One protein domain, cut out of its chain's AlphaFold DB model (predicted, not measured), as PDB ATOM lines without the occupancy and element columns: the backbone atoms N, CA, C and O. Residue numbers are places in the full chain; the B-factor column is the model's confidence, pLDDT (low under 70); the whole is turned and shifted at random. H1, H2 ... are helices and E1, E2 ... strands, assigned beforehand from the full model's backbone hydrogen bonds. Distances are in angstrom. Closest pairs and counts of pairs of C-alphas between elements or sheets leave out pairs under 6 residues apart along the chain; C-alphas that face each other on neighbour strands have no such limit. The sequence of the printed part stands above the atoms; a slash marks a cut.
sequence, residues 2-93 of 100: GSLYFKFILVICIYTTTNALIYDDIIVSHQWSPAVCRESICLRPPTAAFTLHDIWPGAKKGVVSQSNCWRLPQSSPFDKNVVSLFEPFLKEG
ATOM      1  N   GLY A   2     170.986 178.187 258.864       63.53
ATOM      2  CA  GLY A   2     171.629 178.694 257.629       63.53
ATOM      3  C   GLY A   2     172.851 177.919 257.096       63.53
ATOM      4  O   GLY A   2     173.018 177.804 255.888       63.53
ATOM      5  N   SER A   3     173.680 177.328 257.967       75.12
ATOM      6  CA  SER A   3     174.911 176.630 257.537       75.12
ATOM      7  C   SER A   3     174.641 175.327 256.769       75.12
ATOM      8  O   SER A   3     175.329 175.035 255.794       75.12
ATOM      9  N   LEU A   4     173.618 174.559 257.162       77.56
ATOM     10  CA  LEU A   4     173.258 173.312 256.475       77.56
ATOM     11  C   LEU A   4     172.653 173.587 255.092       77.56
ATOM     12  O   LEU A   4     172.969 172.893 254.131       77.56
ATOM     13  N   TYR A   5     171.827 174.630 254.997       82.62
ATOM     14  CA  TYR A   5     171.173 175.038 253.756       82.62
ATOM     15  C   TYR A   5     172.189 175.533 252.719       82.62
ATOM     16  O   TYR A   5     172.147 175.129 251.561       82.62
ATOM     17  N   PHE A   6     173.175 176.325 253.154       81.06
ATOM     18  CA  PHE A   6     174.272 176.778 252.298       81.06
ATOM     19  C   PHE A   6     175.125 175.611 251.777       81.06
ATOM     20  O   PHE A   6     175.453 175.570 250.595       81.06
ATOM     21  N   LYS A   7     175.425 174.620 252.629       83.94
ATOM     22  CA  LYS A   7     176.134 173.398 252.210       83.94
ATOM     23  C   LYS A   7     175.332 172.596 251.180       83.94
ATOM     24  O   LYS A   7     175.914 172.129 250.209       83.94
ATOM     25  N   PHE A   8     174.015 172.478 251.355       83.94
ATOM     26  CA  PHE A   8     173.139 171.801 250.393       83.94
ATOM     27  C   PHE A   8     173.109 172.504 249.031       83.94
ATOM     28  O   PHE A   8     173.266 171.843 248.007       83.94
ATOM     29  N   ILE A   9     172.975 173.835 249.011       84.50
ATOM     30  CA  ILE A   9     173.017 174.617 247.766       84.50
ATOM     31  C   ILE A   9     174.376 174.467 247.080       84.50
ATOM     32  O   ILE A   9     174.422 174.231 245.878       84.50
ATOM     33  N   LEU A  10     175.478 174.535 247.835       81.00
ATOM     34  CA  LEU A  10     176.824 174.380 247.284       81.00
ATOM     35  C   LEU A  10     177.012 173.003 246.625       81.00
ATOM     36  O   LEU A  10     177.517 172.927 245.510       81.00
ATOM     37  N   VAL A  11     176.564 171.925 247.277       78.56
ATOM     38  CA  VAL A  11     176.638 170.561 246.725       78.56
ATOM     39  C   VAL A  11     175.806 170.445 245.449       78.56
ATOM     40  O   VAL A  11     176.306 169.935 244.450       78.56
ATOM     41  N   ILE A  12     174.578 170.971 245.440       77.81
ATOM     42  CA  ILE A  12     173.723 170.964 244.245       77.81
ATOM     43  C   ILE A  12     174.379 171.759 243.108       77.81
ATOM     44  O   ILE A  12     174.430 171.266 241.987       77.81
ATOM     45  N   CYS A  13     174.943 172.939 243.385       71.06
ATOM     46  CA  CYS A  13     175.659 173.742 242.391       71.06
ATOM     47  C   CYS A  13     176.905 173.035 241.837       71.06
ATOM     48  O   CYS A  13     177.172 173.119 240.642       71.06
ATOM     49  N   ILE A  14     177.664 172.314 242.665       68.94
ATOM     50  CA  ILE A  14     178.829 171.541 242.204       68.94
ATOM     51  C   ILE A  14     178.379 170.385 241.295       68.94
ATOM     52  O   ILE A  14     178.957 170.174 240.228       68.94
ATOM     53  N   TYR A  15     177.306 169.681 241.664       64.25
ATOM     54  CA  TYR A  15     176.746 168.603 240.844       64.25
ATOM     55  C   TYR A  15     176.139 169.103 239.525       64.25
ATOM     56  O   TYR A  15     176.247 168.423 238.511       64.25
ATOM     57  N   THR A  16     175.525 170.289 239.500       60.62
ATOM     58  CA  THR A  16     174.926 170.843 238.272       60.62
ATOM     59  C   THR A  16     175.927 171.552 237.361       60.62
ATOM     60  O   THR A  16     175.639 171.739 236.180       60.62
ATOM     61  N   THR A  17     177.097 171.943 237.868       57.09
ATOM     62  CA  THR A  17     178.157 172.577 237.061       57.09
ATOM     63  C   THR A  17     179.104 171.560 236.431       57.09
ATOM     64  O   THR A  17     179.690 171.838 235.388       57.09
ATOM     65  N   THR A  18     179.206 170.355 236.993       51.91
ATOM     66  CA  THR A  18     180.078 169.281 236.492       51.91
ATOM     67  C   THR A  18     179.337 168.320 235.561       51.91
ATOM     68  O   THR A  18     179.410 167.105 235.703       51.91
ATOM     69  N   ASN A  19     178.654 168.845 234.541       51.72
ATOM     70  CA  ASN A  19     178.124 168.023 233.443       51.72
ATOM     71  C   ASN A  19     179.230 167.663 232.436       51.72
ATOM     72  O   ASN A  19     179.100 167.874 231.230       51.72
ATOM     73  N   ALA A  20     180.353 167.141 232.931       56.75
ATOM     74  CA  ALA A  20     181.296 166.456 232.066       56.75
ATOM     75  C   ALA A  20     180.646 165.127 231.673       56.75
ATOM     76  O   ALA A  20     180.322 164.305 232.530       56.75
ATOM     77  N   LEU A  21     180.407 164.932 230.379       60.34
ATOM     78  CA  LEU A  21     179.928 163.652 229.878       60.34
ATOM     79  C   LEU A  21     181.004 162.614 230.177       60.34
ATOM     80  O   LEU A  21     182.145 162.755 229.741       60.34
ATOM     81  N   ILE A  22     180.651 161.619 230.985       67.69
ATOM     82  CA  ILE A  22     181.578 160.567 231.386       67.69
ATOM     83  C   ILE A  22     181.803 159.678 230.162       67.69
ATOM     84  O   ILE A  22     180.876 159.013 229.700       67.69
ATOM     85  N   TYR A  23     183.025 159.695 229.639       71.62
ATOM     86  CA  TYR A  23     183.520 158.754 228.638       71.62
ATOM     87  C   TYR A  23     184.599 157.876 229.270       71.62
ATOM     88  O   TYR A  23     185.328 158.320 230.159       71.62
ATOM     89  N   ASP A  24     184.664 156.613 228.852       75.50
ATOM     90  CA  ASP A  24     185.598 155.641 229.430       75.50
ATOM     91  C   ASP A  24     186.987 155.733 228.778       75.50
ATOM     92  O   ASP A  24     188.004 155.493 229.428       75.50
ATOM     93  N   ASP A  25     187.024 156.104 227.502       79.56
ATOM     94  CA  ASP A  25     188.222 156.228 226.683       79.56
ATOM     95  C   ASP A  25     188.062 157.313 225.606       79.56
ATOM     96  O   ASP A  25     186.963 157.777 225.293       79.56
ATOM     97  N   ILE A  26     189.193 157.747 225.047       84.25
ATOM     98  CA  ILE A  26     189.242 158.618 223.871       84.25
ATOM     99  C   ILE A  26     189.779 157.798 222.711       84.25
ATOM    100  O   ILE A  26     190.900 157.286 222.767       84.25
ATOM    101  N   ILE A  27     188.996 157.713 221.644       84.88
ATOM    102  CA  ILE A  27     189.391 157.008 220.435       84.88
ATOM    103  C   ILE A  27     189.901 158.041 219.431       84.88
ATOM    104  O   ILE A  27     189.201 158.990 219.079       84.88
ATOM    105  N   VAL A  28     191.132 157.842 218.958       88.81
ATOM    106  CA  VAL A  28     191.767 158.687 217.940       88.81
ATOM    107  C   VAL A  28     191.841 157.910 216.631       88.81
ATOM    108  O   VAL A  28     192.659 156.999 216.469       88.81
ATOM    109  N   SER A  29     190.986 158.277 215.684       87.56
ATOM    110  CA  SER A  29     190.864 157.603 214.395       87.56
ATOM    111  C   SER A  29     191.732 158.295 213.347       87.56
ATOM    112  O   SER A  29     191.655 159.509 213.160       87.56
ATOM    113  N   HIS A  30     192.527 157.515 212.620       88.25
ATOM    114  CA  HIS A  30     193.316 157.993 211.486       88.25
ATOM    115  C   HIS A  30     192.795 157.365 210.196       88.25
ATOM    116  O   HIS A  30     192.417 156.194 210.182       88.25
ATOM    117  N   GLN A  31     192.810 158.123 209.103       87.56
ATOM    118  CA  GLN A  31     192.420 157.639 207.780       87.56
ATOM    119  C   GLN A  31     193.608 157.621 206.823       87.56
ATOM    120  O   GLN A  31     194.456 158.515 206.837       87.56
ATOM    121  N   TRP A  32     193.640 156.620 205.946       89.62
ATOM    122  CA  TRP A  32     194.552 156.588 204.809       89.62
ATOM    123  C   TRP A  32     193.888 157.271 203.612       89.62
ATOM    124  O   TRP A  32     193.051 156.670 202.933       89.62
ATOM    125  N   SER A  33     194.254 158.528 203.346       85.69
ATOM    126  CA  SER A  33     193.599 159.352 202.314       85.69
ATOM    127  C   SER A  33     193.514 158.674 200.931       85.69
ATOM    128  O   SER A  33     192.454 158.749 200.310       85.69
ATOM    129  N   PRO A  34     194.540 157.943 200.443       89.12
ATOM    130  CA  PRO A  34     194.434 157.236 199.168       89.12
ATOM    131  C   PRO A  34     193.412 156.093 199.152       89.12
ATOM    132  O   PRO A  34     192.897 155.798 198.083       89.12
ATOM    133  N   ALA A  35     193.114 155.437 200.281       89.50
ATOM    134  CA  ALA A  35     192.054 154.421 200.325       89.50
ATOM    135  C   ALA A  35     190.666 155.070 200.296       89.50
ATOM    136  O   ALA A  35     189.822 154.654 199.512       89.50
ATOM    137  N   VAL A  36     190.464 156.144 201.066       87.88
ATOM    138  CA  VAL A  36     189.193 156.891 201.084       87.88
ATOM    139  C   VAL A  36     188.849 157.427 199.688       87.88
ATOM    140  O   VAL A  36     187.721 157.279 199.221       87.88
ATOM    141  N   CYS A  37     189.840 157.981 198.982       87.38
ATOM    142  CA  CYS A  37     189.662 158.515 197.629       87.38
ATOM    143  C   CYS A  37     189.549 157.452 196.525       87.38
ATOM    144  O   CYS A  37     189.305 157.808 195.374       87.38
ATOM    145  N   ARG A  38     189.750 156.160 196.829       88.50
ATOM    146  CA  ARG A  38     189.422 155.068 195.892       88.50
ATOM    147  C   ARG A  38     187.934 154.743 195.911       88.50
ATOM    148  O   ARG A  38     187.391 154.382 194.876       88.50
ATOM    149  N   GLU A  39     187.298 154.863 197.074       85.00
ATOM    150  CA  GLU A  39     185.879 154.539 197.262       85.00
ATOM    151  C   GLU A  39     184.955 155.749 197.060       85.00
ATOM    152  O   GLU A  39     183.758 155.584 196.843       85.00
ATOM    153  N   SER A  40     185.496 156.972 197.101       82.69
ATOM    154  CA  SER A  40     184.732 158.219 196.990       82.69
ATOM    155  C   SER A  40     185.441 159.262 196.121       82.69
ATOM    156  O   SER A  40     186.667 159.280 196.009       82.69
ATOM    157  N   ILE A  41     184.668 160.159 195.500       87.88
ATOM    158  CA  ILE A  41     185.221 161.263 194.707       87.88
ATOM    159  C   ILE A  41     185.838 162.297 195.652       87.88
ATOM    160  O   ILE A  41     185.136 162.985 196.392       87.88
ATOM    161  N   CYS A  42     187.158 162.448 195.578       86.88
ATOM    162  CA  CYS A  42     187.881 163.479 196.310       86.88
ATOM    163  C   CYS A  42     188.024 164.764 195.486       86.88
ATOM    164  O   CYS A  42     188.467 164.743 194.341       86.88
ATOM    165  N   LEU A  43     187.718 165.908 196.107       88.19
ATOM    166  CA  LEU A  43     187.892 167.241 195.506       88.19
ATOM    167  C   LEU A  43     189.366 167.653 195.369       88.19
ATOM    168  O   LEU A  43     189.682 168.621 194.680       88.19
ATOM    169  N   ARG A  44     190.267 166.964 196.076       84.19
ATOM    170  CA  ARG A  44     191.708 167.223 196.076       84.19
ATOM    171  C   ARG A  44     192.470 165.909 195.927       84.19
ATOM    172  O   ARG A  44     191.995 164.891 196.433       84.19
ATOM    173  N   PRO A  45     193.653 165.924 195.291       83.31
ATOM    174  CA  PRO A  45     194.509 164.748 195.234       83.31
ATOM    175  C   PRO A  45     194.849 164.255 196.650       83.31
ATOM    176  O   PRO A  45     195.236 165.075 197.491       83.31
ATOM    177  N   PRO A  46     194.720 162.948 196.942       82.81
ATOM    178  CA  PRO A  46     195.065 162.422 198.253       82.81
ATOM    179  C   PRO A  46     196.572 162.493 198.488       82.81
ATOM    180  O   PRO A  46     197.376 162.108 197.639       82.81
ATOM    181  N   THR A  47     196.962 162.915 199.685       82.31
ATOM    182  CA  THR A  47     198.337 162.765 200.161       82.31
ATOM    183  C   THR A  47     198.551 161.328 200.636       82.31
ATOM    184  O   THR A  47     197.697 160.776 201.326       82.31
ATOM    185  N   ALA A  48     199.688 160.713 200.302       86.19
ATOM    186  CA  ALA A  48     200.053 159.371 200.765       86.19
ATOM    187  C   ALA A  48     200.521 159.380 202.235       86.19
ATOM    188  O   ALA A  48     201.667 159.058 202.542       86.19
ATOM    189  N   ALA A  49     199.633 159.792 203.139       82.56
ATOM    190  CA  ALA A  49     199.866 159.862 204.576       82.56
ATOM    191  C   ALA A  49     198.594 159.490 205.351       82.56
ATOM    192  O   ALA A  49     197.472 159.699 204.874       82.56
ATOM    193  N   PHE A  50     198.778 158.971 206.568       84.00
ATOM    194  CA  PHE A  50     197.691 158.903 207.536       84.00
ATOM    195  C   PHE A  50     197.394 160.307 208.051       84.00
ATOM    196  O   PHE A  50     198.296 161.014 208.500       84.00
ATOM    197  N   THR A  51     196.129 160.702 207.989       82.31
ATOM    198  CA  THR A  51     195.648 161.972 208.536       82.31
ATOM    199  C   THR A  51     194.664 161.693 209.657       82.31
ATOM    200  O   THR A  51     193.972 160.674 209.631       82.31
ATOM    201  N   LEU A  52     194.582 162.595 210.635       83.44
ATOM    202  CA  LEU A  52     193.538 162.527 211.652       83.44
ATOM    203  C   LEU A  52     192.167 162.560 210.959       83.44
ATOM    204  O   LEU A  52     191.923 163.436 210.128       83.44
ATOM    205  N   HIS A  53     191.323 161.578 211.258       85.19
ATOM    206  CA  HIS A  53     189.939 161.532 210.797       85.19
ATOM    207  C   HIS A  53     189.027 162.146 211.852       85.19
ATOM    208  O   HIS A  53     188.334 163.116 211.565       85.19
ATOM    209  N   ASP A  54     189.074 161.607 213.074       84.44
ATOM    210  CA  ASP A  54     188.213 162.054 214.164       84.44
ATOM    211  C   ASP A  54     188.803 161.725 215.545       84.44
ATOM    212  O   ASP A  54     189.659 160.840 215.682       84.44
ATOM    213  N   ILE A  55     188.318 162.430 216.566       85.62
ATOM    214  CA  ILE A  55     188.539 162.147 217.985       85.62
ATOM    215  C   ILE A  55     187.164 162.051 218.633       85.62
ATOM    216  O   ILE A  55     186.432 163.036 218.692       85.62
ATOM    217  N   TRP A  56     186.822 160.878 219.151       84.44
ATOM    218  CA  TRP A  56     185.486 160.609 219.667       84.44
ATOM    219  C   TRP A  56     185.549 159.951 221.047       84.44
ATOM    220  O   TRP A  56     186.443 159.138 221.305       84.44
ATOM    221  N   PRO A  57     184.627 160.318 221.955       82.75
ATOM    222  CA  PRO A  57     184.499 159.650 223.237       82.75
ATOM    223  C   PRO A  57     184.040 158.211 223.008       82.75
ATOM    224  O   PRO A  57     182.971 157.954 222.437       82.75
ATOM    225  N   GLY A  58     184.854 157.265 223.453       80.81
ATOM    226  CA  GLY A  58     184.469 155.871 223.468       80.81
ATOM    227  C   GLY A  58     183.550 155.575 224.652       80.81
ATOM    228  O   GLY A  58     183.459 156.314 225.640       80.81
ATOM    229  N   ALA A  59     182.785 154.504 224.495       74.00
ATOM    230  CA  ALA A  59     181.879 154.008 225.512       74.00
ATOM    231  C   ALA A  59     182.199 152.541 225.773       74.00
ATOM    232  O   ALA A  59     182.532 151.792 224.846       74.00
ATOM    233  N   LYS A  60     182.063 152.110 227.029       72.12
ATOM    234  CA  LYS A  60     182.144 150.691 227.385       72.12
ATOM    235  C   LYS A  60     181.310 149.819 226.453       72.12
ATOM    236  O   LYS A  60     180.214 150.173 226.021       72.12
ATOM    237  N   LYS A  61     181.821 148.615 226.197       69.75
ATOM    238  CA  LYS A  61     181.155 147.601 225.377       69.75
ATOM    239  C   LYS A  61     179.703 147.406 225.839       69.75
ATOM    240  O   LYS A  61     179.463 147.062 226.992       69.75
ATOM    241  N   GLY A  62     178.753 147.598 224.922       65.94
ATOM    242  CA  GLY A  62     177.313 147.503 225.196       65.94
ATOM    243  C   GLY A  62     176.631 148.833 225.533       65.94
ATOM    244  O   GLY A  62     175.411 148.859 225.665       65.94
ATOM    245  N   VAL A  63     177.383 149.932 225.624       72.88
ATOM    246  CA  VAL A  63     176.859 151.293 225.776       72.88
ATOM    247  C   VAL A  63     176.950 152.014 224.432       72.88
ATOM    248  O   VAL A  63     177.939 151.900 223.711       72.88
ATOM    249  N   VAL A  64     175.898 152.750 224.074       68.38
ATOM    250  CA  VAL A  64     175.893 153.584 222.869       68.38
ATOM    251  C   VAL A  64     176.820 154.777 223.104       68.38
ATOM    252  O   VAL A  64     176.630 155.513 224.073       68.38
ATOM    253  N   SER A  65     177.815 154.969 222.232       71.81
ATOM    254  CA  SER A  65     178.681 156.153 222.289       71.81
ATOM    255  C   SER A  65     177.833 157.417 222.160       71.81
ATOM    256  O   SER A  65     176.915 157.501 221.335       71.81
ATOM    257  N   GLN A  66     178.106 158.388 223.027       72.75
ATOM    258  CA  GLN A  66     177.360 159.632 223.022       72.75
ATOM    259  C   GLN A  66     177.708 160.434 221.772       72.75
ATOM    260  O   GLN A  66     178.869 160.691 221.471       72.75
ATOM    261  N   SER A  67     176.674 160.855 221.051       77.88
ATOM    262  CA  SER A  67     176.798 161.698 219.869       77.88
ATOM    263  C   SER A  67     175.900 162.918 220.016       77.88
ATOM    264  O   SER A  67     174.914 162.900 220.751       77.88
ATOM    265  N   ASN A  68     176.221 163.992 219.292       79.00
ATOM    266  CA  ASN A  68     175.392 165.200 219.226       79.00
ATOM    267  C   ASN A  68     175.143 165.899 220.575       79.00
ATOM    268  O   ASN A  68     174.136 166.583 220.759       79.00
ATOM    269  N   CYS A  69     176.099 165.794 221.493       78.19
ATOM    270  CA  CYS A  69     176.054 166.440 222.803       78.19
ATOM    271  C   CYS A  69     175.994 167.975 222.731       78.19
ATOM    272  O   CYS A  69     175.613 168.614 223.703       78.19
ATOM    273  N   TRP A  70     176.295 168.557 221.563       76.75
ATOM    274  CA  TRP A  70     176.139 169.984 221.260       76.75
ATOM    275  C   TRP A  70     174.684 170.494 221.336       76.75
ATOM    276  O   TRP A  70     174.435 171.695 221.270       76.75
ATOM    277  N   ARG A  71     173.701 169.592 221.438       75.31
ATOM    278  CA  ARG A  71     172.287 169.946 221.637       75.31
ATOM    279  C   ARG A  71     171.923 170.163 223.107       75.31
ATOM    280  O   ARG A  71     170.785 170.527 223.398       75.31
ATOM    281  N   LEU A  72     172.845 169.893 224.032       76.88
ATOM    282  CA  LEU A  72     172.606 170.073 225.457       76.88
ATOM    283  C   LEU A  72     172.699 171.566 225.825       76.88
ATOM    284  O   LEU A  72     173.506 172.290 225.250       76.88
ATOM    285  N   PRO A  73     171.943 172.048 226.826       71.44
ATOM    286  CA  PRO A  73     171.956 173.465 227.212       71.44
ATOM    287  C   PRO A  73     173.336 174.017 227.608       71.44
ATOM    288  O   PRO A  73     173.533 175.225 227.638       71.44
ATOM    289  N   GLN A  74     174.276 173.136 227.953       69.75
ATOM    290  CA  GLN A  74     175.603 173.477 228.471       69.75
ATOM    291  C   GLN A  74     176.712 173.358 227.423       69.75
ATOM    292  O   GLN A  74     177.877 173.589 227.738       69.75
ATOM    293  N   SER A  75     176.393 172.962 226.192       71.81
ATOM    294  CA  SER A  75     177.406 172.792 225.155       71.81
ATOM    295  C   SER A  75     177.646 174.069 224.361       71.81
ATOM    296  O   SER A  75     176.723 174.840 224.101       71.81
ATOM    297  N   SER A  76     178.885 174.255 223.918       78.56
ATOM    298  CA  SER A  76     179.266 175.352 223.035       78.56
ATOM    299  C   SER A  76     179.288 174.885 221.576       78.56
ATOM    300  O   SER A  76     179.806 173.800 221.298       78.56
ATOM    301  N   PRO A  77     178.742 175.673 220.632       82.56
ATOM    302  CA  PRO A  77     178.876 175.383 219.211       82.56
ATOM    303  C   PRO A  77     180.338 175.516 218.766       82.56
ATOM    304  O   PRO A  77     181.167 176.107 219.459       82.56
ATOM    305  N   PHE A  78     180.646 174.989 217.581       84.75
ATOM    306  CA  PHE A  78     181.956 175.178 216.967       84.75
ATOM    307  C   PHE A  78     182.268 176.672 216.797       84.75
ATOM    308  O   PHE A  78     181.518 177.392 216.135       84.75
ATOM    309  N   ASP A  79     183.401 177.112 217.343       86.38
ATOM    310  CA  ASP A  79     183.920 178.467 217.174       86.38
ATOM    311  C   ASP A  79     185.275 178.431 216.459       86.38
ATOM    312  O   ASP A  79     186.291 177.973 216.994       86.38
ATOM    313  N   LYS A  80     185.300 178.960 215.232       85.00
ATOM    314  CA  LYS A  80     186.515 179.041 214.416       85.00
ATOM    315  C   LYS A  80     187.604 179.889 215.080       85.00
ATOM    316  O   LYS A  80     188.778 179.620 214.843       85.00
ATOM    317  N   ASN A  81     187.251 180.877 215.900       88.00
ATOM    318  CA  ASN A  81     188.225 181.742 216.570       88.00
ATOM    319  C   ASN A  81     188.997 181.007 217.670       88.00
ATOM    320  O   ASN A  81     190.147 181.338 217.938       88.00
ATOM    321  N   VAL A  82     188.390 179.985 218.278       83.38
ATOM    322  CA  VAL A  82     189.077 179.110 219.237       83.38
ATOM    323  C   VAL A  82     190.028 178.171 218.496       83.38
ATOM    324  O   VAL A  82     191.165 177.967 218.913       83.38
ATOM    325  N   VAL A  83     189.585 177.625 217.361       80.75
ATOM    326  CA  VAL A  83     190.369 176.657 216.575       80.75
ATOM    327  C   VAL A  83     191.505 177.317 215.791       80.75
ATOM    328  O   VAL A  83     192.549 176.699 215.597       80.75
ATOM    329  N   SER A  84     191.351 178.576 215.372       80.12
ATOM    330  CA  SER A  84     192.382 179.312 214.627       80.12
ATOM    331  C   SER A  84     193.681 179.481 215.419       80.12
ATOM    332  O   SER A  84     194.755 179.511 214.821       80.12
ATOM    333  N   LEU A  85     193.607 179.474 216.753       79.06
ATOM    334  CA  LEU A  85     194.773 179.434 217.642       79.06
ATOM    335  C   LEU A  85     195.647 178.188 217.412       79.06
ATOM    336  O   LEU A  85     196.851 178.220 217.661       79.06
ATOM    337  N   PHE A  86     195.057 177.104 216.898       76.81
ATOM    338  CA  PHE A  86     195.728 175.835 216.626       76.81
ATOM    339  C   PHE A  86     196.062 175.621 215.140       76.81
ATOM    340  O   PHE A  86     196.742 174.650 214.804       76.81
ATOM    341  N   GLU A  87     195.648 176.522 214.238       71.31
ATOM    342  CA  GLU A  87     195.930 176.416 212.796       71.31
ATOM    343  C   GLU A  87     197.416 176.216 212.446       71.31
ATOM    344  O   GLU A  87     197.686 175.425 211.537       71.31
ATOM    345  N   PRO A  88     198.390 176.853 213.128       67.38
ATOM    346  CA  PRO A  88     199.806 176.591 212.875       67.38
ATOM    347  C   PRO A  88     200.184 175.114 213.076       67.38
ATOM    348  O   PRO A  88     200.935 174.550 212.284       67.38
ATOM    349  N   PHE A  89     199.598 174.446 214.074       64.50
ATOM    350  CA  PHE A  89     199.853 173.031 214.365       64.50
ATOM    351  C   PHE A  89     199.133 172.092 213.390       64.50
ATOM    352  O   PHE A  89     199.668 171.041 213.030       64.50
ATOM    353  N   LEU A  90     197.945 172.493 212.922       63.69
ATOM    354  CA  LEU A  90     197.160 171.750 211.932       63.69
ATOM    355  C   LEU A  90     197.792 171.807 210.531       63.69
ATOM    356  O   LEU A  90     197.794 170.804 209.820       63.69
ATOM    357  N   LYS A  91     198.357 172.957 210.134       59.78
ATOM    358  CA  LYS A  91     198.966 173.158 208.803       59.78
ATOM    359  C   LYS A  91     200.329 172.491 208.650       59.78
ATOM    360  O   LYS A  91     200.660 172.043 207.559       59.78
ATOM    361  N   GLU A  92     201.113 172.402 209.720       52.66
ATOM    362  CA  GLU A  92     202.447 171.796 209.654       52.66
ATOM    363  C   GLU A  92     202.428 170.258 209.681       52.66
ATOM    364  O   GLU A  92     203.490 169.639 209.655       52.66
ATOM    365  N   GLY A  93     201.259 169.613 209.812       49.56
ATOM    366  CA  GLY A  93     201.190 168.172 210.096       49.56
ATOM    367  C   GLY A  93     201.885 167.793 211.414       49.56
ATOM    368  O   GLY A  93     202.077 166.619 211.715       49.56
TER     369      GLY A  93
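What this domain is: This is residues 2 to 93 of the 100 residues of the protein "Putative ribonuclease T2" of Medicago truncatula (UniProt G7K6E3). A narrow ribbon of two antiparallel strands, E1 and E2, has the short helix H2 at the end where E1 finishes and E2 starts, while beyond its other end helix H1 sticks out with residues 2 to 16 as a free arm. After E2 a long stretch without a named element, residues 59 to 79, leads to two short helices, H3 and H4, set off from the ribbon, and residues 79 to 89 stand free. The printed part has 92 residues, with four named helices and two named strands in the order H1, E1, H2, E2, H3, H4, and its class is mixed, helices and strands. It is extended, with a radius of gyration of the C-alphas of 20.3 A, and spans 68 by 36 by 20 A, an outline only just elongated.

How they stand to each other: H1, residues 2 to 17, is joined by a short link of 7 residues to E1, residues 25 to 32. E1 and E2, residues 50 to 58, are antiparallel neighbours, with 156 degrees between their directions. C-alphas 28 and 55 face each other at 4.7 A. N 29 and O 54 are 2.9 A apart and N 58 and O 25 2.8 A, both within hydrogen-bond range. E2 bends by 52 degrees at residue 53. A tight link joins E1 to H2, residues 33 to 39; the closest C-alphas of H2 and E2, those of Ser 33 and Phe 50, are 6.6 A apart. H3, residues 80 to 84, and H4, residues 87 to 91, meet only through their link, which is tight. H1 is apart from H2, E2, H3 and H4, and E1 is apart from H3 and H4. In H1, H3 and H4 each O i to N i+4 pair is within hydrogen-bond range; in H2 it is 2 of 3.

Where its parts are: H1 begins at C-alpha 2, (171.629, 178.694, 257.629), and measures 22.4 A from first to last C-alpha. E1 begins at C-alpha 25, (188.222, 156.228, 226.683), and measures 22.8 A. H2 has 7 residues and measures 10.4 A, and E2 measures 20.9 A. H3 and H4 have five residues each; H4 ends at C-alpha 91, (198.966, 173.158, 208.803).

The domain as a whole: The two C-alphas farthest apart, those of Gly 2 and Arg 38, are 68.5 A apart. The printed part has no cut. The link from E2 to H3, 21 residues, is long. The mean pLDDT of the printed part is 77.3; 20 residues are under 70, among them residues 14 to 22 and 88 to 93.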